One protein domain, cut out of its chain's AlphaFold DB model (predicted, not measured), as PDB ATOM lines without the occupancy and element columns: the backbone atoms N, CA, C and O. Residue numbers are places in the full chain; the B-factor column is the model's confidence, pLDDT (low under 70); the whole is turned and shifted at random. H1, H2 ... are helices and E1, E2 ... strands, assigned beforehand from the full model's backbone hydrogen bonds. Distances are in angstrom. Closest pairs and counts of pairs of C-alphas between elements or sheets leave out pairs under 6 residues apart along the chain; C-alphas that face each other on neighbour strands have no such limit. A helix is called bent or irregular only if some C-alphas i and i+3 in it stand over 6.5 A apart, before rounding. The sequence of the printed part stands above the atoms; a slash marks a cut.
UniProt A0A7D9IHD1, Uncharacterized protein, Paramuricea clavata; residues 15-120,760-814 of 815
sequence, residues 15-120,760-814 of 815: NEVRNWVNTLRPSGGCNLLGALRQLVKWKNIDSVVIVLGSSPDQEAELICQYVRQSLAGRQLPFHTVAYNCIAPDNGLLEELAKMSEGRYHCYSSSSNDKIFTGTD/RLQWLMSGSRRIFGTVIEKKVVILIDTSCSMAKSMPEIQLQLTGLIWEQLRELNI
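What this domain is: This is residues 15 to 120 and 760 to 814 of the 815 residues of an uncharacterized protein of Paramuricea clavata (UniProt A0A7D9IHD1). What would one see first? A sheet of four parallel strands, in the order E3, E2, E1, E4, stands in the middle, with H2 and H4 over one face and H3, itself not on the sheet, packed on H4. H7 lies on the opposite face, H9 only grazes the sheet, and H1 packs on H9. What is it made of? The printed part has 161 residues with nine named helices and four named strands, in the order H1 H2 E1 H3 E2 H4 E3 H5 H6 H7 E4 H8 H9, and its class is mixed, helices and strands. How large is it? It is compact, with a radius of gyration of the C-alphas of 14.9 A, and rounded, with spans of 37 by 35 by 34 A.

How they stand to each other: What does the first helix meet? H1, residues 15 to 23, touches residues 798 to 802 alone of H9, residues 794 to 809, at a shallow tilt of 20 degrees, opposite ways; the closest C-alphas, of Val 21 and Gln 798, are 5.8 A apart. H8, residues 788 to 792, and H9 meet only through their link. Which helices share one face of the sheet? H2, residues 32 to 39, is on the sheet at a height of 10.1 A, over E4, residues 780 to 784, and the closest C-alphas, of Ala 35 and Leu 783, are 7.6 A apart. H4, residues 91 to 99, is on the same face at a height of 8.1 A, over E2, residues 78 to 83, and at 7 degrees to it on the local plane it runs along the strands; the closest C-alphas, of Phe 78 and Ala 97, are 5.2 A apart. H3, residues 60 to 70, touches H4 at a shallow tilt of 16 degrees, the same way, with the C-alphas of Ala 60 and Leu 92 closest at 5.9 A. Where are the short helices near the cut? H5, residues 112 to 117, is on the same face as H4 but over none of the strands, at a height of 4.7 A, and H7, residues 769 to 772, is on the opposite face at 8.0 A. H6, residues 760 to 764, is close to H7 but not clearly touching, with the C-alphas of Leu 764 and Arg 770 closest at 6.2 A. What do the backbone N and O atoms show? E1, residues 47 to 52, is the parallel neighbour of E2, with N 50 and O 79 at 2.8 A, and of E4, with N 49 and O 781 at 2.8 A; E3, residues 104 to 107, is the parallel neighbour of E2, with N 105 and O 80 at 2.8 A. Every O i to N i+4 pair is within hydrogen-bond range in H1, H2, H3, H4 and H6, against 11 of 12 in H9, 0 of 2 in H5 with 3 of 3 O i to N i+3 pairs, and 0 of 1 in H8 with 1 of 2; H7 is too short for such a pair.

Where its parts are: Where does the printed part begin and end its elements? H1 begins at C-alpha 15, (24.169, -46.472, -26.933), and H9 ends at C-alpha 809, (15.815, -44.512, -17.467). Which elements are longest? From first to last C-alpha, H9 measures 20.4 A, E1 16.5 A, H3 15.3 A and E2 15.2 A. Which units do the strands form? E1, H3, E2 and E2, H4, E3 are strand-helix-strand units, two parallel neighbour strands with a helix between, each with a right-handed crossover. Is any helix uneven? H8 is irregular, with C-alphas 789 and 792 at 7.4 A.

The domain as a whole: How far does it reach, and where is the cut? The two C-alphas farthest apart, of Glu 59 and Ile 814, are 40.9 A apart; residues 121 to 759 are not printed, and C-alphas 120 and 760 are 10.3 A apart across the cut. Are any links long? Of the links that are printed whole, none is long. Where is confidence low? The mean pLDDT of the printed part is 82.2, and residues 15 to 19, 85 to 90, 110 to 112 and 810 to 814 are under 70.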
ATOM      1  N   ASN A  15      23.028 -45.662 -26.483       55.12
ATOM      2  CA  ASN A  15      24.169 -46.472 -26.933       55.12
ATOM      3  C   ASN A  15      25.531 -45.830 -26.608       55.12
ATOM      4  O   ASN A  15      26.498 -46.530 -26.324       55.12
ATOM      5  N   GLU A  16      25.606 -44.500 -26.640       59.31
ATOM      6  CA  GLU A  16      26.811 -43.733 -26.320       59.31
ATOM      7  C   GLU A  16      27.121 -43.761 -24.816       59.31
ATOM      8  O   GLU A  16      28.284 -43.909 -24.440       59.31
ATOM      9  N   VAL A  17      26.100 -43.708 -23.947       61.31
ATOM     10  CA  VAL A  17      26.308 -43.825 -22.489       61.31
ATOM     11  C   VAL A  17      26.922 -45.181 -22.150       61.31
ATOM     12  O   VAL A  17      27.835 -45.244 -21.335       61.31
ATOM     13  N   ARG A  18      26.486 -46.266 -22.810       64.88
ATOM     14  CA  ARG A  18      27.077 -47.605 -22.631       64.88
ATOM     15  C   ARG A  18      28.582 -47.612 -22.930       64.88
ATOM     16  O   ARG A  18      29.343 -48.236 -22.195       64.88
ATOM     17  N   ASN A  19      29.016 -46.888 -23.961       69.44
ATOM     18  CA  ASN A  19      30.439 -46.748 -24.275       69.44
ATOM     19  C   ASN A  19      31.171 -45.945 -23.191       69.44
ATOM     20  O   ASN A  19      32.223 -46.381 -22.733       69.44
ATOM     21  N   TRP A  20      30.601 -44.830 -22.720       77.31
ATOM     22  CA  TRP A  20      31.180 -44.045 -21.622       77.31
ATOM     23  C   TRP A  20      31.308 -44.842 -20.320       77.31
ATOM     24  O   TRP A  20      32.372 -44.829 -19.704       77.31
ATOM     25  N   VAL A  21      30.283 -45.607 -19.934       78.12
ATOM     26  CA  VAL A  21      30.322 -46.473 -18.744       78.12
ATOM     27  C   VAL A  21      31.505 -47.445 -18.810       78.12
ATOM     28  O   VAL A  21      32.232 -47.579 -17.828       78.12
ATOM     29  N   ASN A  22      31.783 -48.032 -19.977       77.56
ATOM     30  CA  ASN A  22      32.942 -48.908 -20.190       77.56
ATOM     31  C   ASN A  22      34.305 -48.177 -20.117       77.56
ATOM     32  O   ASN A  22      35.329 -48.829 -19.928       77.56
ATOM     33  N   THR A  23      34.348 -46.842 -20.249       81.12
ATOM     34  CA  THR A  23      35.586 -46.048 -20.081       81.12
ATOM     35  C   THR A  23      35.908 -45.697 -18.627       81.12
ATOM     36  O   THR A  23      37.044 -45.315 -18.347       81.12
ATOM     37  N   LEU A  24      34.956 -45.853 -17.699       80.19
ATOM     38  CA  LEU A  24      35.180 -45.614 -16.270       80.19
ATOM     39  C   LEU A  24      36.287 -46.535 -15.729       80.19
ATOM     40  O   LEU A  24      36.277 -47.745 -15.961       80.19
ATOM     41  N   ARG A  25      37.237 -45.958 -14.986       80.62
ATOM     42  CA  ARG A  25      38.343 -46.682 -14.346       80.62
ATOM     43  C   ARG A  25      38.518 -46.212 -12.900       80.62
ATOM     44  O   ARG A  25      38.408 -45.012 -12.651       80.62
ATOM     45  N   PRO A  26      38.819 -47.124 -11.959       84.81
ATOM     46  CA  PRO A  26      39.069 -46.762 -10.572       84.81
ATOM     47  C   PRO A  26      40.363 -45.944 -10.462       84.81
ATOM     48  O   PRO A  26      41.413 -46.381 -10.935       84.81
ATOM     49  N   SER A  27      40.304 -44.760  -9.854       82.56
ATOM     50  CA  SER A  27      41.479 -43.925  -9.588       82.56
ATOM     51  C   SER A  27      41.226 -42.917  -8.460       82.56
ATOM     52  O   SER A  27      40.134 -42.373  -8.331       82.56
ATOM     53  N   GLY A  28      42.255 -42.649  -7.652       82.69
ATOM     54  CA  GLY A  28      42.211 -41.660  -6.568       82.69
ATOM     55  C   GLY A  28      41.305 -42.022  -5.379       82.69
ATOM     56  O   GLY A  28      40.985 -43.190  -5.151       82.69
ATOM     57  N   GLY A  29      40.947 -40.993  -4.604       81.62
ATOM     58  CA  GLY A  29      40.028 -41.044  -3.459       81.62
ATOM     59  C   GLY A  29      38.596 -40.606  -3.802       81.62
ATOM     60  O   GLY A  29      38.290 -40.231  -4.937       81.62
ATOM     61  N   CYS A  30      37.697 -40.682  -2.822       85.50
ATOM     62  CA  CYS A  30      36.271 -40.391  -2.958       85.50
ATOM     63  C   CYS A  30      35.947 -38.914  -2.625       85.50
ATOM     64  O   CYS A  30      35.407 -38.574  -1.569       85.50
ATOM     65  N   ASN A  31      36.259 -38.008  -3.559       87.56
ATOM     66  CA  ASN A  31      36.069 -36.558  -3.406       87.56
ATOM     67  C   ASN A  31      34.607 -36.096  -3.638       87.56
ATOM     68  O   ASN A  31      34.297 -35.382  -4.601       87.56
ATOM     69  N   LEU A  32      33.692 -36.493  -2.746       88.75
ATOM     70  CA  LEU A  32      32.266 -36.155  -2.857       88.75
ATOM     71  C   LEU A  32      32.002 -34.642  -2.769       88.75
ATOM     72  O   LEU A  32      31.195 -34.119  -3.540       88.75
ATOM     73  N   LEU A  33      32.678 -33.909  -1.877       87.75
ATOM     74  CA  LEU A  33      32.464 -32.464  -1.721       87.75
ATOM     75  C   LEU A  33      32.846 -31.691  -2.994       87.75
ATOM     76  O   LEU A  33      32.168 -30.728  -3.360       87.75
ATOM     77  N   GLY A  34      33.893 -32.125  -3.702       85.75
ATOM     78  CA  GLY A  34      34.277 -31.585  -5.006       85.75
ATOM     79  C   GLY A  34      33.206 -31.815  -6.074       85.75
ATOM     80  O   GLY A  34      32.836 -30.872  -6.778       85.75
ATOM     81  N   ALA A  35      32.651 -33.029  -6.152       87.31
ATOM     82  CA  ALA A  35      31.561 -33.354  -7.073       87.31
ATOM     83  C   ALA A  35      30.291 -32.532  -6.777       87.31
ATOM     84  O   ALA A  35      29.723 -31.918  -7.682       87.31
ATOM     85  N   LEU A  36      29.893 -32.424  -5.504       88.44
ATOM     86  CA  LEU A  36      28.743 -31.621  -5.072       88.44
ATOM     87  C   LEU A  36      28.923 -30.122  -5.386       88.44
ATOM     88  O   LEU A  36      27.985 -29.472  -5.850       88.44
ATOM     89  N   ARG A  37      30.136 -29.573  -5.230       86.38
ATOM     90  CA  ARG A  37      30.466 -28.183  -5.613       86.38
ATOM     91  C   ARG A  37      30.372 -27.912  -7.119       86.38
ATOM     92  O   ARG A  37      30.207 -26.756  -7.516       86.38
ATOM     93  N   GLN A  38      30.472 -28.938  -7.965       83.50
ATOM     94  CA  GLN A  38      30.175 -28.816  -9.396       83.50
ATOM     95  C   GLN A  38      28.674 -28.976  -9.663       83.50
ATOM     96  O   GLN A  38      28.086 -28.124 -10.327       83.50
ATOM     97  N   LEU A  39      28.048 -30.009  -9.089       84.56
ATOM     98  CA  LEU A  39      26.619 -30.327  -9.193       84.56
ATOM     99  C   LEU A  39      25.711 -29.120  -8.897       84.56
ATOM    100  O   LEU A  39      24.800 -28.832  -9.667       84.56
ATOM    101  N   VAL A  40      25.976 -28.376  -7.817       79.38
ATOM    102  CA  VAL A  40      25.149 -27.228  -7.387       79.38
ATOM    103  C   VAL A  40      25.039 -26.135  -8.462       79.38
ATOM    104  O   VAL A  40      24.002 -25.475  -8.554       79.38
ATOM    105  N   LYS A  41      26.060 -25.973  -9.317       80.94
ATOM    106  CA  LYS A  41      26.073 -24.979 -10.409       80.94
ATOM    107  C   LYS A  41      25.021 -25.265 -11.487       80.94
ATOM    108  O   LYS A  41      24.605 -24.350 -12.195       80.94
ATOM    109  N   TRP A  42      24.585 -26.518 -11.612       75.94
ATOM    110  CA  TRP A  42      23.598 -26.933 -12.600       75.94
ATOM    111  C   TRP A  42      22.190 -26.498 -12.197       75.94
ATOM    112  O   TRP A  42      21.749 -26.705 -11.064       75.94
ATOM    113  N   LYS A  43      21.459 -25.930 -13.155       76.56
ATOM    114  CA  LYS A  43      20.021 -25.638 -13.069       76.56
ATOM    115  C   LYS A  43      19.247 -26.721 -13.836       76.56
ATOM    116  O   LYS A  43      19.838 -27.412 -14.658       76.56
ATOM    117  N   ASN A  44      17.937 -26.839 -13.601       80.56
ATOM    118  CA  ASN A  44      17.054 -27.775 -14.318       80.56
ATOM    119  C   ASN A  44      17.439 -29.270 -14.156       80.56
ATOM    120  O   ASN A  44      17.525 -30.004 -15.137       80.56
ATOM    121  N   ILE A  45      17.656 -29.708 -12.912       84.56
ATOM    122  CA  ILE A  45      17.785 -31.123 -12.509       84.56
ATOM    123  C   ILE A  45      16.581 -31.455 -11.619       84.56
ATOM    124  O   ILE A  45      16.222 -30.625 -10.781       84.56
ATOM    125  N   ASP A  46      15.991 -32.639 -11.790       84.94
ATOM    126  CA  ASP A  46      14.825 -33.106 -11.031       84.94
ATOM    127  C   ASP A  46      15.245 -33.914  -9.782       84.94
ATOM    128  O   ASP A  46      14.673 -33.724  -8.712       84.94
ATOM    129  N   SER A  47      16.256 -34.789  -9.895       90.31
ATOM    130  CA  SER A  47      16.858 -35.525  -8.767       90.31
ATOM    131  C   SER A  47      18.334 -35.864  -9.015       90.31
ATOM    132  O   SER A  47      18.853 -35.725 -10.126       90.31
ATOM    133  N   VAL A  48      19.037 -36.291  -7.965       90.75
ATOM    134  CA  VAL A  48      20.447 -36.702  -8.034       90.75
ATOM    135  C   VAL A  48      20.604 -38.066  -7.381       90.75
ATOM    136  O   VAL A  48      20.185 -38.244  -6.243       90.75
ATOM    137  N   VAL A  49      21.223 -39.022  -8.067       92.12
ATOM    138  CA  VAL A  49      21.572 -40.335  -7.504       92.12
ATOM    139  C   VAL A  49      23.052 -40.321  -7.127       92.12
ATOM    140  O   VAL A  49      23.885 -39.996  -7.967       92.12
ATOM    141  N   ILE A  50      23.393 -40.653  -5.883       92.12
ATOM    142  CA  ILE A  50      24.773 -40.680  -5.373       92.12
ATOM    143  C   ILE A  50      25.115 -42.115  -4.976       92.12
ATOM    144  O   ILE A  50      24.591 -42.612  -3.980       92.12
ATOM    145  N   VAL A  51      25.987 -42.774  -5.737       91.50
ATOM    146  CA  VAL A  51      26.429 -44.156  -5.497       91.50
ATOM    147  C   VAL A  51      27.843 -44.150  -4.926       91.50
ATOM    148  O   VAL A  51      28.778 -43.809  -5.646       91.50
ATOM    149  N   LEU A  52      28.009 -44.541  -3.659       88.62
ATOM    150  CA  LEU A  52      29.326 -44.706  -3.024       88.62
ATOM    151  C   LEU A  52      29.552 -46.153  -2.588       88.62
ATOM    152  O   LEU A  52      28.593 -46.819  -2.199       88.62
ATOM    153  N   GLY A  53      30.809 -46.604  -2.563       84.06
ATOM    154  CA  GLY A  53      31.197 -47.836  -1.855       84.06
ATOM    155  C   GLY A  53      32.195 -47.628  -0.718       84.06
ATOM    156  O   GLY A  53      32.347 -48.504   0.137       84.06
ATOM    157  N   SER A  54      32.789 -46.439  -0.632       81.12
ATOM    158  CA  SER A  54      33.577 -45.969   0.511       81.12
ATOM    159  C   SER A  54      32.963 -44.728   1.163       81.12
ATOM    160  O   SER A  54      32.165 -44.018   0.554       81.12
ATOM    161  N   SER A  55      33.363 -44.448   2.406       82.50
ATOM    162  CA  SER A  55      33.203 -43.111   2.985       82.50
ATOM    163  C   SER A  55      33.975 -42.086   2.134       82.50
ATOM    164  O   SER A  55      35.075 -42.414   1.685       82.50
ATOM    165  N   PRO A  56      33.447 -40.869   1.910       85.88
ATOM    166  CA  PRO A  56      34.182 -39.800   1.238       85.88
ATOM    167  C   PRO A  56      35.492 -39.415   1.933       85.88
ATOM    168  O   PRO A  56      35.618 -39.558   3.147       85.88
ATOM    169  N   ASP A  57      36.409 -38.799   1.183       84.50
ATOM    170  CA  ASP A  57      37.680 -38.253   1.696       84.50
ATOM    171  C   ASP A  57      37.495 -37.012   2.603       84.50
ATOM    172  O   ASP A  57      38.474 -36.402   3.032       84.50
ATOM    173  N   GLN A  58      36.256 -36.555   2.818       89.44
ATOM    174  CA  GLN A  58      35.936 -35.342   3.572       89.44
ATOM    175  C   GLN A  58      34.971 -35.619   4.718       89.44
ATOM    176  O   GLN A  58      34.046 -36.420   4.587       89.44
ATOM    177  N   GLU A  59      35.144 -34.857   5.799       86.25
ATOM    178  CA  GLU A  59      34.300 -34.921   6.989       86.25
ATOM    179  C   GLU A  59      32.806 -34.824   6.670       86.25
ATOM    180  O   GLU A  59      32.337 -33.903   5.990       86.25
ATOM    181  N   ALA A  60      32.047 -35.771   7.225       87.00
ATOM    182  CA  ALA A  60      30.612 -35.910   6.997       87.00
ATOM    183  C   ALA A  60      29.838 -34.632   7.359       87.00
ATOM    184  O   ALA A  60      28.913 -34.240   6.643       87.00
ATOM    185  N   GLU A  61      30.241 -33.942   8.430       87.75
ATOM    186  CA  GLU A  61      29.617 -32.685   8.845       87.75
ATOM    187  C   GLU A  61      29.837 -31.560   7.824       87.75
ATOM    188  O   GLU A  61      28.881 -30.856   7.503       87.75
ATOM    189  N   LEU A  62      31.034 -31.431   7.237       89.88
ATOM    190  CA  LEU A  62      31.318 -30.421   6.208       89.88
ATOM    191  C   LEU A  62      30.516 -30.676   4.924       89.88
ATOM    192  O   LEU A  62      30.021 -29.733   4.301       89.88
ATOM    193  N   ILE A  63      30.342 -31.947   4.542       90.06
ATOM    194  CA  ILE A  63      29.500 -32.339   3.405       90.06
ATOM    195  C   ILE A  63      28.036 -31.971   3.687       90.06
ATOM    196  O   ILE A  63      27.408 -31.279   2.883       90.06
ATOM    197  N   CYS A  64      27.501 -32.363   4.847       90.00
ATOM    198  CA  CYS A  64      26.136 -32.025   5.254       90.00
ATOM    199  C   CYS A  64      25.922 -30.508   5.378       90.00
ATOM    200  O   CYS A  64      24.919 -29.992   4.888       90.00
ATOM    201  N   GLN A  65      26.854 -29.763   5.976       88.94
ATOM    202  CA  GLN A  65      26.783 -28.305   6.089       88.94
ATOM    203  C   GLN A  65      26.752 -27.645   4.705       88.94
ATOM    204  O   GLN A  65      25.876 -26.816   4.451       88.94
ATOM    205  N   TYR A  66      27.638 -28.061   3.792       91.06
ATOM    206  CA  TYR A  66      27.657 -27.552   2.423       91.06
ATOM    207  C   TYR A  66      26.346 -27.846   1.684       91.06
ATOM    208  O   TYR A  66      25.801 -26.952   1.039       91.06
ATOM    209  N   VAL A  67      25.789 -29.056   1.802       89.44
ATOM    210  CA  VAL A  67      24.497 -29.408   1.182       89.44
ATOM    211  C   VAL A  67      23.343 -28.608   1.790       89.44
ATOM    212  O   VAL A  67      22.515 -28.080   1.052       89.44
ATOM    213  N   ARG A  68      23.322 -28.411   3.114       88.44
ATOM    214  CA  ARG A  68      22.306 -27.591   3.798       88.44
ATOM    215  C   ARG A  68      22.326 -26.127   3.345       88.44
ATOM    216  O   ARG A  68      21.268 -25.528   3.195       88.44
ATOM    217  N   GLN A  69      23.513 -25.563   3.124       87.75
ATOM    218  CA  GLN A  69      23.689 -24.189   2.642       87.75
ATOM    219  C   GLN A  69      23.381 -24.059   1.141       87.75
ATOM    220  O   GLN A  69      22.694 -23.130   0.732       87.75
ATOM    221  N   SER A  70      23.861 -24.993   0.316       85.31
ATOM    222  CA  SER A  70      23.727 -24.930  -1.148       85.31
ATOM    223  C   SER A  70      22.349 -25.334  -1.685       85.31
ATOM    224  O   SER A  70      22.005 -24.949  -2.804       85.31
ATOM    225  N   LEU A  71      21.545 -26.059  -0.898       84.38
ATOM    226  CA  LEU A  71      20.138 -26.356  -1.196       84.38
ATOM    227  C   LEU A  71      19.151 -25.436  -0.451       84.38
ATOM    228  O   LEU A  71      17.939 -25.636  -0.536       84.38
ATOM    229  N   ALA A  72      19.624 -24.406   0.259       83.12
ATOM    230  CA  ALA A  72      18.748 -23.451   0.935       83.12
ATOM    231  C   ALA A  72      17.814 -22.756  -0.078       83.12
ATOM    232  O   ALA A  72      18.262 -22.051  -0.980       83.12
ATOM    233  N   GLY A  73      16.504 -22.993   0.049       79.00
ATOM    234  CA  GLY A  73      15.491 -22.496  -0.892       79.00
ATOM    235  C   GLY A  73      15.385 -23.264  -2.222       79.00
ATOM    236  O   GLY A  73      14.595 -22.869  -3.077       79.00
ATOM    237  N   ARG A  74      16.130 -24.364  -2.411       83.88
ATOM    238  CA  ARG A  74      16.116 -25.193  -3.628       83.88
ATOM    239  C   ARG A  74      15.734 -26.638  -3.305       83.88
ATOM    240  O   ARG A  74      16.534 -27.387  -2.754       83.88
ATOM    241  N   GLN A  75      14.555 -27.066  -3.752       84.12
ATOM    242  CA  GLN A  75      14.199 -28.487  -3.761       84.12
ATOM    243  C   GLN A  75      15.052 -29.229  -4.805       84.12
ATOM    244  O   GLN A  75      15.015 -28.898  -5.990       84.12
ATOM    245  N   LEU A  76      15.854 -30.196  -4.351       88.81
ATOM    246  CA  LEU A  76      16.635 -31.106  -5.193       88.81
ATOM    247  C   LEU A  76      16.934 -32.401  -4.406       88.81
ATOM    248  O   LEU A  76      17.906 -32.426  -3.649       88.81
ATOM    249  N   PRO A  77      16.117 -33.461  -4.543       90.88
ATOM    250  CA  PRO A  77      16.290 -34.699  -3.789       90.88
ATOM    251  C   PRO A  77      17.558 -35.462  -4.181       90.88
ATOM    252  O   PRO A  77      17.817 -35.706  -5.362       90.88
ATOM    253  N   PHE A  78      18.331 -35.875  -3.172       92.62
ATOM    254  CA  PHE A  78      19.481 -36.765  -3.322       92.62
ATOM    255  C   PHE A  78      19.070 -38.191  -2.935       92.62
ATOM    256  O   PHE A  78      18.822 -38.503  -1.769       92.62
ATOM    257  N   HIS A  79      18.988 -39.081  -3.914       93.94
ATOM    258  CA  HIS A  79      18.826 -40.513  -3.698       93.94
ATOM    259  C   HIS A  79      20.207 -41.128  -3.473       93.94
ATOM    260  O   HIS A  79      21.062 -41.092  -4.354       93.94
ATOM    261  N   THR A  80      20.463 -41.642  -2.278       93.31
ATOM    262  CA  THR A  80      21.788 -42.126  -1.880       93.31
ATOM    263  C   THR A  80      21.828 -43.646  -1.899       93.31
ATOM    264  O   THR A  80      20.909 -44.303  -1.422       93.31
ATOM    265  N   VAL A  81      22.894 -44.216  -2.457       92.56
ATOM    266  CA  VAL A  81      23.089 -45.658  -2.615       92.56
ATOM    267  C   VAL A  81      24.407 -46.040  -1.951       92.56
ATOM    268  O   VAL A  81      25.483 -45.740  -2.467       92.56
ATOM    269  N   ALA A  82      24.313 -46.720  -0.810       90.50
ATOM    270  CA  ALA A  82      25.450 -47.355  -0.155       90.50
ATOM    271  C   ALA A  82      25.708 -48.727  -0.799       90.50
ATOM    272  O   ALA A  82      25.038 -49.706  -0.464       90.50
ATOM    273  N   TYR A  83      26.641 -48.794  -1.747       88.00
ATOM    274  CA  TYR A  83      26.953 -49.978  -2.544       88.00
ATOM    275  C   TYR A  83      28.149 -50.744  -1.953       88.00
ATOM    276  O   TYR A  83      29.273 -50.260  -1.950       88.00
ATOM    277  N   ASN A  84      27.930 -51.959  -1.445       80.44
ATOM    278  CA  ASN A  84      28.956 -52.811  -0.819       80.44
ATOM    279  C   ASN A  84      29.736 -52.156   0.349       80.44
ATOM    280  O   ASN A  84      30.753 -52.706   0.778       80.44
ATOM    281  N   CYS A  85      29.242 -51.043   0.911       69.12
ATOM    282  CA  CYS A  85      29.918 -50.271   1.954       69.12
ATOM    283  C   CYS A  85      30.349 -51.141   3.146       69.12
ATOM    284  O   CYS A  85      29.535 -51.797   3.813       69.12
ATOM    285  N   ILE A  86      31.661 -51.123   3.396       56.62
ATOM    286  CA  ILE A  86      32.333 -51.899   4.448       56.62
ATOM    287  C   ILE A  86      32.172 -51.222   5.818       56.62
ATOM    288  O   ILE A  86      32.135 -51.911   6.836       56.62
ATOM    289  N   ALA A  87      32.037 -49.892   5.844       54.53
ATOM    290  CA  ALA A  87      31.856 -49.116   7.065       54.53
ATOM    291  C   ALA A  87      30.595 -49.550   7.854       54.53
ATOM    292  O   ALA A  87      29.584 -49.929   7.249       54.53
ATOM    293  N   PRO A  88      30.630 -49.494   9.200       48.59
ATOM    294  CA  PRO A  88      29.462 -49.773  10.034       48.59
ATOM    295  C   PRO A  88      28.455 -48.614  10.054       48.59
ATOM    296  O   PRO A  88      27.284 -48.847  10.337       48.59
ATOM    297  N   ASP A  89      28.894 -47.390   9.745       54.47
ATOM    298  CA  ASP A  89      28.077 -46.177   9.801       54.47
ATOM    299  C   ASP A  89      27.884 -45.562   8.404       54.47
ATOM    300  O   ASP A  89      28.741 -44.849   7.881       54.47
ATOM    301  N   ASN A  90      26.730 -45.845   7.796       64.50
ATOM    302  CA  ASN A  90      26.274 -45.209   6.554       64.50
ATOM    303  C   ASN A  90      25.529 -43.878   6.817       64.50
ATOM    304  O   ASN A  90      24.881 -43.351   5.908       64.50
ATOM    305  N   GLY A  91      25.575 -43.336   8.041       78.62
ATOM    306  CA  GLY A  91      24.749 -42.223   8.513       78.62
ATOM    307  C   GLY A  91      24.839 -40.958   7.661       78.62
ATOM    308  O   GLY A  91      23.823 -40.295   7.464       78.62
ATOM    309  N   LEU A  92      25.997 -40.671   7.054       87.06
ATOM    310  CA  LEU A  92      26.146 -39.587   6.074       87.06
ATOM    311  C   LEU A  92      25.178 -39.741   4.887       87.06
ATOM    312  O   LEU A  92      24.543 -38.774   4.476       87.06
ATOM    313  N   LEU A  93      25.035 -40.949   4.335       89.50
ATOM    314  CA  LEU A  93      24.172 -41.190   3.177       89.50
ATOM    315  C   LEU A  93      22.685 -41.193   3.554       89.50
ATOM    316  O   LEU A  93      21.878 -40.688   2.769       89.50
ATOM    317  N   GLU A  94      22.307 -41.692   4.736       88.62
ATOM    318  CA  GLU A  94      20.919 -41.561   5.204       88.62
ATOM    319  C   GLU A  94      20.569 -40.097   5.527       88.62
ATOM    320  O   GLU A  94      19.501 -39.628   5.129       88.62
ATOM    321  N   GLU A  95      21.476 -39.338   6.153       89.38
ATOM    322  CA  GLU A  95      21.247 -37.928   6.482       89.38
ATOM    323  C   GLU A  95      21.198 -37.038   5.231       89.38
ATOM    324  O   GLU A  95      20.310 -36.193   5.134       89.38
ATOM    325  N   LEU A  96      22.055 -37.259   4.224       90.56
ATOM    326  CA  LEU A  96      22.001 -36.519   2.951       90.56
ATOM    327  C   LEU A  96      20.684 -36.748   2.192       90.56
ATOM    328  O   LEU A  96      20.109 -35.796   1.658       90.56
ATOM    329  N   ALA A  97      20.170 -37.982   2.171       91.62
ATOM    330  CA  ALA A  97      18.851 -38.260   1.605       91.62
ATOM    331  C   ALA A  97      17.735 -37.603   2.430       91.62
ATOM    332  O   ALA A  97      16.866 -36.932   1.877       91.62
ATOM    333  N   LYS A  98      17.781 -37.731   3.759       89.75
ATOM    334  CA  LYS A  98      16.805 -37.135   4.682       89.75
ATOM    335  C   LYS A  98      16.750 -35.606   4.588       89.75
ATOM    336  O   LYS A  98      15.659 -35.044   4.591       89.75
ATOM    337  N   MET A  99      17.896 -34.937   4.474       87.69
ATOM    338  CA  MET A  99      18.005 -33.475   4.375       87.69
ATOM    339  C   MET A  99      17.539 -32.896   3.037       87.69
ATOM    340  O   MET A  99      17.178 -31.725   2.984       87.69
ATOM    341  N   SER A 100      17.567 -33.691   1.967       89.12
ATOM    342  CA  SER A 100      17.167 -33.276   0.614       89.12
ATOM    343  C   SER A 100      15.744 -33.712   0.236       89.12
ATOM    344  O   SER A 100      15.306 -33.459  -0.882       89.12
ATOM    345  N   GLU A 101      15.028 -34.388   1.142       87.50
ATOM    346  CA  GLU A 101      13.785 -35.137   0.871       87.50
ATOM    347  C   GLU A 101      13.933 -36.270  -0.170       87.50
ATOM    348  O   GLU A 101      12.948 -36.779  -0.712       87.50
ATOM    349  N   GLY A 102      15.170 -36.709  -0.414       90.12
ATOM    350  CA  GLY A 102      15.503 -37.865  -1.235       90.12
ATOM    351  C   GLY A 102      15.241 -39.213  -0.553       90.12
ATOM    352  O   GLY A 102      14.401 -39.356   0.338       90.12
ATOM    353  N   ARG A 103      15.929 -40.259  -1.027       91.88
ATOM    354  CA  ARG A 103      15.690 -41.655  -0.609       91.88
ATOM    355  C   ARG A 103      17.013 -42.401  -0.467       91.88
ATOM    356  O   ARG A 103      17.741 -42.523  -1.443       91.88
ATOM    357  N   TYR A 104      17.303 -42.900   0.730       92.62
ATOM    358  CA  TYR A 104      18.457 -43.763   0.989       92.62
ATOM    359  C   TYR A 104      18.149 -45.211   0.598       92.62
ATOM    360  O   TYR A 104      17.067 -45.711   0.919       92.62
ATOM    361  N   HIS A 105      19.106 -45.875  -0.041       91.62
ATOM    362  CA  HIS A 105      19.126 -47.291  -0.400       91.62
ATOM    363  C   HIS A 105      20.483 -47.898  -0.023       91.62
ATOM    364  O   HIS A 105      21.507 -47.213  -0.013       91.62
ATOM    365  N   CYS A 106      20.510 -49.197   0.259       88.56
ATOM    366  CA  CYS A 106      21.742 -49.928   0.531       88.56
ATOM    367  C   CYS A 106      21.762 -51.211  -0.293       88.56
ATOM    368  O   CYS A 106      20.768 -51.926  -0.352       88.56
ATOM    369  N   TYR A 107      22.905 -51.524  -0.888       87.31
ATOM    370  CA  TYR A 107      23.167 -52.807  -1.520       87.31
ATOM    371  C   TYR A 107      24.393 -53.455  -0.875       87.31
ATOM    372  O   TYR A 107      25.378 -52.781  -0.576       87.31
ATOM    373  N   SER A 108      24.352 -54.768  -0.656       82.44
ATOM    374  CA  SER A 108      25.529 -55.523  -0.233       82.44
ATOM    375  C   SER A 108      25.493 -56.939  -0.787       82.44
ATOM    376  O   SER A 108      24.627 -57.733  -0.428       82.44
ATOM    377  N   SER A 109      26.499 -57.283  -1.588       75.81
ATOM    378  CA  SER A 109      26.754 -58.636  -2.101       75.81
ATOM    379  C   SER A 109      27.073 -59.673  -1.013       75.81
ATOM    380  O   SER A 109      27.257 -60.847  -1.314       75.81
ATOM    381  N   SER A 110      27.192 -59.241   0.250       67.25
ATOM    382  CA  SER A 110      27.571 -60.070   1.403       67.25
ATOM    383  C   SER A 110      26.483 -60.187   2.478       67.25
ATOM    384  O   SER A 110      26.743 -60.785   3.521       67.25
ATOM    385  N   SER A 111      25.325 -59.540   2.292       64.44
ATOM    386  CA  SER A 111      24.207 -59.575   3.245       64.44
ATOM    387  C   SER A 111      22.934 -58.977   2.629       64.44
ATOM    388  O   SER A 111      22.856 -57.756   2.449       64.44
ATOM    389  N   ASN A 112      21.911 -59.802   2.381       66.12
ATOM    390  CA  ASN A 112      20.591 -59.320   1.950       66.12
ATOM    391  C   ASN A 112      19.935 -58.405   3.013       66.12
ATOM    392  O   ASN A 112      19.284 -57.424   2.653       66.12
ATOM    393  N   ASP A 113      20.185 -58.642   4.306       70.12
ATOM    394  CA  ASP A 113      19.616 -57.884   5.437       70.12
ATOM    395  C   ASP A 113      19.832 -56.367   5.340       70.12
ATOM    396  O   ASP A 113      18.916 -55.579   5.583       70.12
ATOM    397  N   LYS A 114      21.039 -55.941   4.931       73.19
ATOM    398  CA  LYS A 114      21.380 -54.515   4.785       73.19
ATOM    399  C   LYS A 114      20.457 -53.803   3.791       73.19
ATOM    400  O   LYS A 114      20.200 -52.613   3.964       73.19
ATOM    401  N   ILE A 115      19.917 -54.507   2.795       77.00
ATOM    402  CA  ILE A 115      19.067 -53.924   1.749       77.00
ATOM    403  C   ILE A 115      17.739 -53.419   2.348       77.00
ATOM    404  O   ILE A 115      17.271 -52.336   1.995       77.00
ATOM    405  N   PHE A 116      17.195 -54.102   3.362       78.31
ATOM    406  CA  PHE A 116      15.971 -53.683   4.065       78.31
ATOM    407  C   PHE A 116      16.130 -52.414   4.925       78.31
ATOM    408  O   PHE A 116      15.127 -51.860   5.382       78.31
ATOM    409  N   THR A 117      17.353 -51.895   5.107       82.06
ATOM    410  CA  THR A 117      17.562 -50.552   5.686       82.06
ATOM    411  C   THR A 117      17.119 -49.429   4.738       82.06
ATOM    412  O   THR A 117      16.821 -48.323   5.195       82.06
ATOM    413  N   GLY A 118      17.026 -49.716   3.431       85.19
ATOM    414  CA  GLY A 118      16.609 -48.775   2.397       85.19
ATOM    415  C   GLY A 118      15.192 -48.233   2.606       85.19
ATOM    416  O   GLY A 118      14.275 -48.938   3.023       85.19
ATOM    417  N   THR A 119      15.004 -46.957   2.282       88.00
ATOM    418  CA  THR A 119      13.818 -46.149   2.608       88.00
ATOM    419  C   THR A 119      12.522 -46.762   2.081       88.00
ATOM    420  O   THR A 119      11.561 -46.907   2.836       88.00
ATOM    421  N   ASP A 120      12.496 -47.141   0.801       89.00
ATOM    422  CA  ASP A 120      11.310 -47.708   0.152       89.00
ATOM    423  C   ASP A 120      10.955 -49.106   0.705       89.00
ATOM    424  O   ASP A 120       9.777 -49.408   0.893       89.00
ATOM    425  N   ARG A 760       5.018 -56.255  -4.435       87.50
ATOM    426  CA  ARG A 760       5.718 -54.957  -4.467       87.50
ATOM    427  C   ARG A 760       7.148 -55.067  -3.916       87.50
ATOM    428  O   ARG A 760       8.050 -54.433  -4.452       87.50
ATOM    429  N   LEU A 761       7.370 -55.896  -2.894       87.38
ATOM    430  CA  LEU A 761       8.691 -56.182  -2.330       87.38
ATOM    431  C   LEU A 761       9.584 -56.894  -3.363       87.38
ATOM    432  O   LEU A 761      10.701 -56.455  -3.618       87.38
ATOM    433  N   GLN A 762       9.057 -57.922  -4.038       84.25
ATOM    434  CA  GLN A 762       9.726 -58.614  -5.151       84.25
ATOM    435  C   GLN A 762      10.031 -57.665  -6.330       84.25
ATOM    436  O   GLN A 762      11.092 -57.754  -6.951       84.25
ATOM    437  N   TRP A 763       9.145 -56.703  -6.613       88.06
ATOM    438  CA  TRP A 763       9.388 -55.665  -7.618       88.06
ATOM    439  C   TRP A 763      10.511 -54.691  -7.220       88.06
ATOM    440  O   TRP A 763      11.312 -54.309  -8.069       88.06
ATOM    441  N   LEU A 764      10.634 -54.320  -5.942       87.12
ATOM    442  CA  LEU A 764      11.768 -53.516  -5.458       87.12
ATOM    443  C   LEU A 764      13.093 -54.305  -5.479       87.12
ATOM    444  O   LEU A 764      14.148 -53.726  -5.710       87.12
ATOM    445  N   MET A 765      13.038 -55.626  -5.290       85.44
ATOM    446  CA  MET A 765      14.206 -56.516  -5.197       85.44
ATOM    447  C   MET A 765      14.668 -57.134  -6.534       85.44
ATOM    448  O   MET A 765      15.551 -57.992  -6.524       85.44
ATOM    449  N   SER A 766      14.116 -56.723  -7.682       84.44
ATOM    450  CA  SER A 766      14.423 -57.310  -9.002       84.44
ATOM    451  C   SER A 766      15.125 -56.343  -9.962       84.44
ATOM    452  O   SER A 766      14.802 -55.158 -10.021       84.44
ATOM    453  N   GLY A 767      16.072 -56.865 -10.750       86.31
ATOM    454  CA  GLY A 767      16.872 -56.079 -11.696       86.31
ATOM    455  C   GLY A 767      17.690 -54.974 -11.021       86.31
ATOM    456  O   GLY A 767      18.049 -55.061  -9.843       86.31
ATOM    457  N   SER A 768      17.925 -53.890 -11.756       87.56
ATOM    458  CA  SER A 768      18.658 -52.704 -11.290       87.56
ATOM    459  C   SER A 768      18.078 -52.060 -10.017       87.56
ATOM    460  O   SER A 768      18.823 -51.447  -9.247       87.56
ATOM    461  N   ARG A 769      16.773 -52.242  -9.742       88.88
ATOM    462  CA  ARG A 769      16.089 -51.731  -8.535       88.88
ATOM    463  C   ARG A 769      16.669 -52.312  -7.240       88.88
ATOM    464  O   ARG A 769      16.756 -51.587  -6.253       88.88
ATOM    465  N   ARG A 770      17.176 -53.554  -7.262       89.69
ATOM    466  CA  ARG A 770      17.859 -54.180  -6.109       89.69
ATOM    467  C   ARG A 770      19.131 -53.428  -5.703       89.69
ATOM    468  O   ARG A 770      19.485 -53.417  -4.527       89.69
ATOM    469  N   ILE A 771      19.821 -52.815  -6.668       88.00
ATOM    470  CA  ILE A 771      21.179 -52.278  -6.495       88.00
ATOM    471  C   ILE A 771      21.166 -50.761  -6.294       88.00
ATOM    472  O   ILE A 771      21.813 -50.273  -5.373       88.00
ATOM    473  N   PHE A 772      20.401 -50.023  -7.103       89.19
ATOM    474  CA  PHE A 772      20.353 -48.553  -7.063       89.19
ATOM    475  C   PHE A 772      19.060 -47.990  -6.450       89.19
ATOM    476  O   PHE A 772      18.906 -46.775  -6.348       89.19
ATOM    477  N   GLY A 773      18.118 -48.854  -6.063       88.44
ATOM    478  CA  GLY A 773      16.750 -48.452  -5.751       88.44
ATOM    479  C   GLY A 773      15.948 -48.088  -7.007       88.44
ATOM    480  O   GLY A 773      16.385 -48.280  -8.148       88.44
ATOM    481  N   THR A 774      14.737 -47.570  -6.802       89.12
ATOM    482  CA  THR A 774      13.879 -47.080  -7.892       89.12
ATOM    483  C   THR A 774      14.234 -45.638  -8.259       89.12
ATOM    484  O   THR A 774      14.232 -44.775  -7.381       89.12
ATOM    485  N   VAL A 775      14.463 -45.348  -9.539       87.12
ATOM    486  CA  VAL A 775      14.669 -43.991 -10.076       87.12
ATOM    487  C   VAL A 775      13.467 -43.619 -10.948       87.12
ATOM    488  O   VAL A 775      13.060 -44.398 -11.808       87.12
ATOM    489  N   ILE A 776      12.852 -42.466 -10.672       85.50
ATOM    490  CA  ILE A 776      11.487 -42.135 -11.140       85.50
ATOM    491  C   ILE A 776      11.465 -40.800 -11.899       85.50
ATOM    492  O   ILE A 776      10.614 -40.558 -12.754       85.50
ATOM    493  N   GLU A 777      12.395 -39.912 -11.565       85.12
ATOM    494  CA  GLU A 777      12.434 -38.533 -12.025       85.12
ATOM    495  C   GLU A 777      13.057 -38.451 -13.440       85.12
ATOM    496  O   GLU A 777      13.785 -39.351 -13.860       85.12
ATOM    497  N   LYS A 778      12.755 -37.412 -14.238       77.56
ATOM    498  CA  LYS A 778      13.117 -37.399 -15.675       77.56
ATOM    499  C   LYS A 778      14.511 -36.825 -15.959       77.56
ATOM    500  O   LYS A 778      15.195 -37.280 -16.881       77.56
ATOM    501  N   LYS A 779      14.949 -35.822 -15.196       80.06
ATOM    502  CA  LYS A 779      16.275 -35.187 -15.309       80.06
ATOM    503  C   LYS A 779      17.133 -35.566 -14.107       80.06
ATOM    504  O   LYS A 779      17.225 -34.814 -13.141       80.06
ATOM    505  N   VAL A 780      17.733 -36.751 -14.178       83.38
ATOM    506  CA  VAL A 780      18.553 -37.327 -13.104       83.38
ATOM    507  C   VAL A 780      20.034 -37.193 -13.432       83.38
ATOM    508  O   VAL A 780      20.464 -37.643 -14.495       83.38
ATOM    509  N   VAL A 781      20.812 -36.633 -12.504       85.19
ATOM    510  CA  VAL A 781      22.282 -36.721 -12.525       85.19
ATOM    511  C   VAL A 781      22.712 -37.886 -11.640       85.19
ATOM    512  O   VAL A 781      22.251 -37.993 -10.508       85.19
ATOM    513  N   ILE A 782      23.605 -38.748 -12.133       87.19
ATOM    514  CA  ILE A 782      24.179 -39.843 -11.342       87.19
ATOM    515  C   ILE A 782      25.637 -39.502 -11.021       87.19
ATOM    516  O   ILE A 782      26.459 -39.380 -11.927       87.19
ATOM    517  N   LEU A 783      25.944 -39.355  -9.733       89.00
ATOM    518  CA  LEU A 783      27.300 -39.309  -9.193       89.00
ATOM    519  C   LEU A 783      27.697 -40.723  -8.758       89.00
ATOM    520  O   LEU A 783      26.931 -41.397  -8.069       89.00
ATOM    521  N   ILE A 784      28.885 -41.167  -9.159       88.62
ATOM    522  CA  ILE A 784      29.383 -42.523  -8.903       88.62
ATOM    523  C   ILE A 784      30.797 -42.420  -8.342       88.62
ATOM    524  O   ILE A 784      31.647 -41.744  -8.918       88.62
ATOM    525  N   ASP A 785      31.036 -43.094  -7.222       87.44
ATOM    526  CA  ASP A 785      32.360 -43.313  -6.654       87.44
ATOM    527  C   ASP A 785      33.190 -44.165  -7.629       87.44
ATOM    528  O   ASP A 785      32.857 -45.314  -7.930       87.44
ATOM    529  N   THR A 786      34.254 -43.567  -8.164       86.75
ATOM    530  CA  THR A 786      35.264 -44.226  -9.003       86.75
ATOM    531  C   THR A 786      36.629 -44.234  -8.315       86.75
ATOM    532  O   THR A 786      37.655 -44.252  -8.992       86.75
ATOM    533  N   SER A 787      36.670 -44.172  -6.982       84.94
ATOM    534  CA  SER A 787      37.920 -44.236  -6.221       84.94
ATOM    535  C   SER A 787      38.562 -45.630  -6.292       84.94
ATOM    536  O   SER A 787      37.959 -46.612  -6.734       84.94
ATOM    537  N   CYS A 788      39.807 -45.754  -5.827       82.62
ATOM    538  CA  CYS A 788      40.518 -47.036  -5.804       82.62
ATOM    539  C   CYS A 788      39.840 -48.114  -4.930       82.62
ATOM    540  O   CYS A 788      40.079 -49.302  -5.157       82.62
ATOM    541  N   SER A 789      38.970 -47.746  -3.978       81.19
ATOM    542  CA  SER A 789      38.190 -48.714  -3.183       81.19
ATOM    543  C   SER A 789      37.235 -49.536  -4.065       81.19
ATOM    544  O   SER A 789      37.047 -50.737  -3.856       81.19
ATOM    545  N   MET A 790      36.705 -48.901  -5.114       81.25
ATOM    546  CA  MET A 790      35.695 -49.435  -6.025       81.25
ATOM    547  C   MET A 790      36.279 -50.394  -7.063       81.25
ATOM    548  O   MET A 790      35.528 -51.082  -7.752       81.25
ATOM    549  N   ALA A 791      37.609 -50.502  -7.163       84.12
ATOM    550  CA  ALA A 791      38.296 -51.243  -8.221       84.12
ATOM    551  C   ALA A 791      37.837 -52.704  -8.378       84.12
ATOM    552  O   ALA A 791      37.751 -53.202  -9.498       84.12
ATOM    553  N   LYS A 792      37.494 -53.378  -7.271       83.00
ATOM    554  CA  LYS A 792      37.012 -54.773  -7.282       83.00
ATOM    555  C   LYS A 792      35.566 -54.926  -7.767       83.00
ATOM    556  O   LYS A 792      35.218 -55.994  -8.254       83.00
ATOM    557  N   SER A 793      34.748 -53.880  -7.648       83.81
ATOM    558  CA  SER A 793      33.341 -53.874  -8.074       83.81
ATOM    559  C   SER A 793      33.085 -53.037  -9.329       83.81
ATOM    560  O   SER A 793      31.970 -53.059  -9.837       83.81
ATOM    561  N   MET A 794      34.084 -52.333  -9.874       85.81
ATOM    562  CA  MET A 794      33.917 -51.505 -11.075       85.81
ATOM    563  C   MET A 794      33.286 -52.274 -12.259       85.81
ATOM    564  O   MET A 794      32.328 -51.744 -12.818       85.81
ATOM    565  N   PRO A 795      33.692 -53.522 -12.600       86.19
ATOM    566  CA  PRO A 795      33.064 -54.269 -13.699       86.19
ATOM    567  C   PRO A 795      31.593 -54.619 -13.429       86.19
ATOM    568  O   PRO A 795      30.755 -54.567 -14.328       86.19
ATOM    569  N   GLU A 796      31.266 -54.935 -12.172       86.50
ATOM    570  CA  GLU A 796      29.898 -55.208 -11.728       86.50
ATOM    571  C   GLU A 796      29.044 -53.936 -11.838       86.50
ATOM    572  O   GLU A 796      27.980 -53.950 -12.452       86.50
ATOM    573  N   ILE A 797      29.546 -52.802 -11.345       86.38
ATOM    574  CA  ILE A 797      28.871 -51.502 -11.438       86.38
ATOM    575  C   ILE A 797      28.692 -51.072 -12.896       86.38
ATOM    576  O   ILE A 797      27.628 -50.569 -13.230       86.38
ATOM    577  N   GLN A 798      29.662 -51.300 -13.784       85.00
ATOM    578  CA  GLN A 798      29.532 -50.981 -15.213       85.00
ATOM    579  C   GLN A 798      28.388 -51.768 -15.875       85.00
ATOM    580  O   GLN A 798      27.559 -51.193 -16.593       85.00
ATOM    581  N   LEU A 799      28.286 -53.067 -15.580       86.12
ATOM    582  CA  LEU A 799      27.188 -53.917 -16.040       86.12
ATOM    583  C   LEU A 799      25.837 -53.470 -15.456       86.12
ATOM    584  O   LEU A 799      24.863 -53.297 -16.189       86.12
ATOM    585  N   GLN A 800      25.777 -53.234 -14.146       86.38
ATOM    586  CA  GLN A 800      24.529 -52.925 -13.442       86.38
ATOM    587  C   GLN A 800      24.031 -51.499 -13.720       86.38
ATOM    588  O   GLN A 800      22.827 -51.284 -13.847       86.38
ATOM    589  N   LEU A 801      24.930 -50.528 -13.902       85.50
ATOM    590  CA  LEU A 801      24.613 -49.168 -14.352       85.50
ATOM    591  C   LEU A 801      24.070 -49.172 -15.785       85.50
ATOM    592  O   LEU A 801      23.110 -48.463 -16.084       85.50
ATOM    593  N   THR A 802      24.629 -50.020 -16.656       81.69
ATOM    594  CA  THR A 802      24.045 -50.285 -17.978       81.69
ATOM    595  C   THR A 802      22.616 -50.824 -17.818       81.69
ATOM    596  O   THR A 802      21.699 -50.299 -18.447       81.69
ATOM    597  N   GLY A 803      22.391 -51.778 -16.907       81.75
ATOM    598  CA  GLY A 803      21.055 -52.260 -16.529       81.75
ATOM    599  C   GLY A 803      20.101 -51.150 -16.061       81.75
ATOM    600  O   GLY A 803      18.996 -51.045 -16.582       81.75
ATOM    601  N   LEU A 804      20.535 -50.264 -15.157       85.62
ATOM    602  CA  LEU A 804      19.752 -49.114 -14.672       85.62
ATOM    603  C   LEU A 804      19.280 -48.205 -15.818       85.62
ATOM    604  O   LEU A 804      18.123 -47.776 -15.847       85.62
ATOM    605  N   ILE A 805      20.167 -47.934 -16.780       79.06
ATOM    606  CA  ILE A 805      19.856 -47.112 -17.953       79.06
ATOM    607  C   ILE A 805      18.805 -47.800 -18.841       79.06
ATOM    608  O   ILE A 805      17.847 -47.147 -19.254       79.06
ATOM    609  N   TRP A 806      18.948 -49.104 -19.107       76.50
ATOM    610  CA  TRP A 806      18.018 -49.858 -19.961       76.50
ATOM    611  C   TRP A 806      16.661 -50.147 -19.307       76.50
ATOM    612  O   TRP A 806      15.653 -50.108 -20.012       76.50
ATOM    613  N   GLU A 807      16.625 -50.432 -18.003       78.88
ATOM    614  CA  GLU A 807      15.408 -50.812 -17.270       78.88
ATOM    615  C   GLU A 807      14.583 -49.617 -16.781       78.88
ATOM    616  O   GLU A 807      13.361 -49.648 -16.879       78.88
ATOM    617  N   GLN A 808      15.224 -48.597 -16.197       81.12
ATOM    618  CA  GLN A 808      14.512 -47.530 -15.477       81.12
ATOM    619  C   GLN A 808      14.529 -46.205 -16.241       81.12
ATOM    620  O   GLN A 808      13.505 -45.534 -16.343       81.12
ATOM    621  N   LEU A 809      15.671 -45.826 -16.826       75.44
ATOM    622  CA  LEU A 809      15.815 -44.512 -17.467       75.44
ATOM    623  C   LEU A 809      15.335 -44.486 -18.927       75.44
ATOM    624  O   LEU A 809      14.965 -43.425 -19.430       75.44
ATOM    625  N   ARG A 810      15.299 -45.635 -19.615       68.25
ATOM    626  CA  ARG A 810      14.844 -45.734 -21.011       68.25
ATOM    627  C   ARG A 810      13.361 -45.399 -21.176       68.25
ATOM    628  O   ARG A 810      13.035 -44.548 -22.000       68.25
ATOM    629  N   GLU A 811      12.475 -46.038 -20.410       53.66
ATOM    630  CA  GLU A 811      11.019 -45.845 -20.552       53.66
ATOM    631  C   GLU A 811      10.592 -44.399 -20.236       53.66
ATOM    632  O   GLU A 811       9.695 -43.861 -20.881       53.66
ATOM    633  N   LEU A 812      11.301 -43.717 -19.327       52.81
ATOM    634  CA  LEU A 812      11.046 -42.319 -18.946       52.81
ATOM    635  C   LEU A 812      11.284 -41.290 -20.074       52.81
ATOM    636  O   LEU A 812      10.896 -40.129 -19.917       52.81
ATOM    637  N   ASN A 813      11.895 -41.696 -21.199       40.22
ATOM    638  CA  ASN A 813      12.141 -40.855 -22.380       40.22
ATOM    639  C   ASN A 813      11.212 -41.191 -23.579       40.22
ATOM    640  O   ASN A 813      11.450 -40.679 -24.669       40.22
ATOM    641  N   ILE A 814      10.165 -42.017 -23.414       32.12
ATOM    642  CA  ILE A 814       9.137 -42.262 -24.457       32.12
ATOM    643  C   ILE A 814       7.904 -41.366 -24.219       32.12
ATOM    644  O   ILE A 814       6.789 -41.854 -24.025       32.12
TER     645      ILE A 814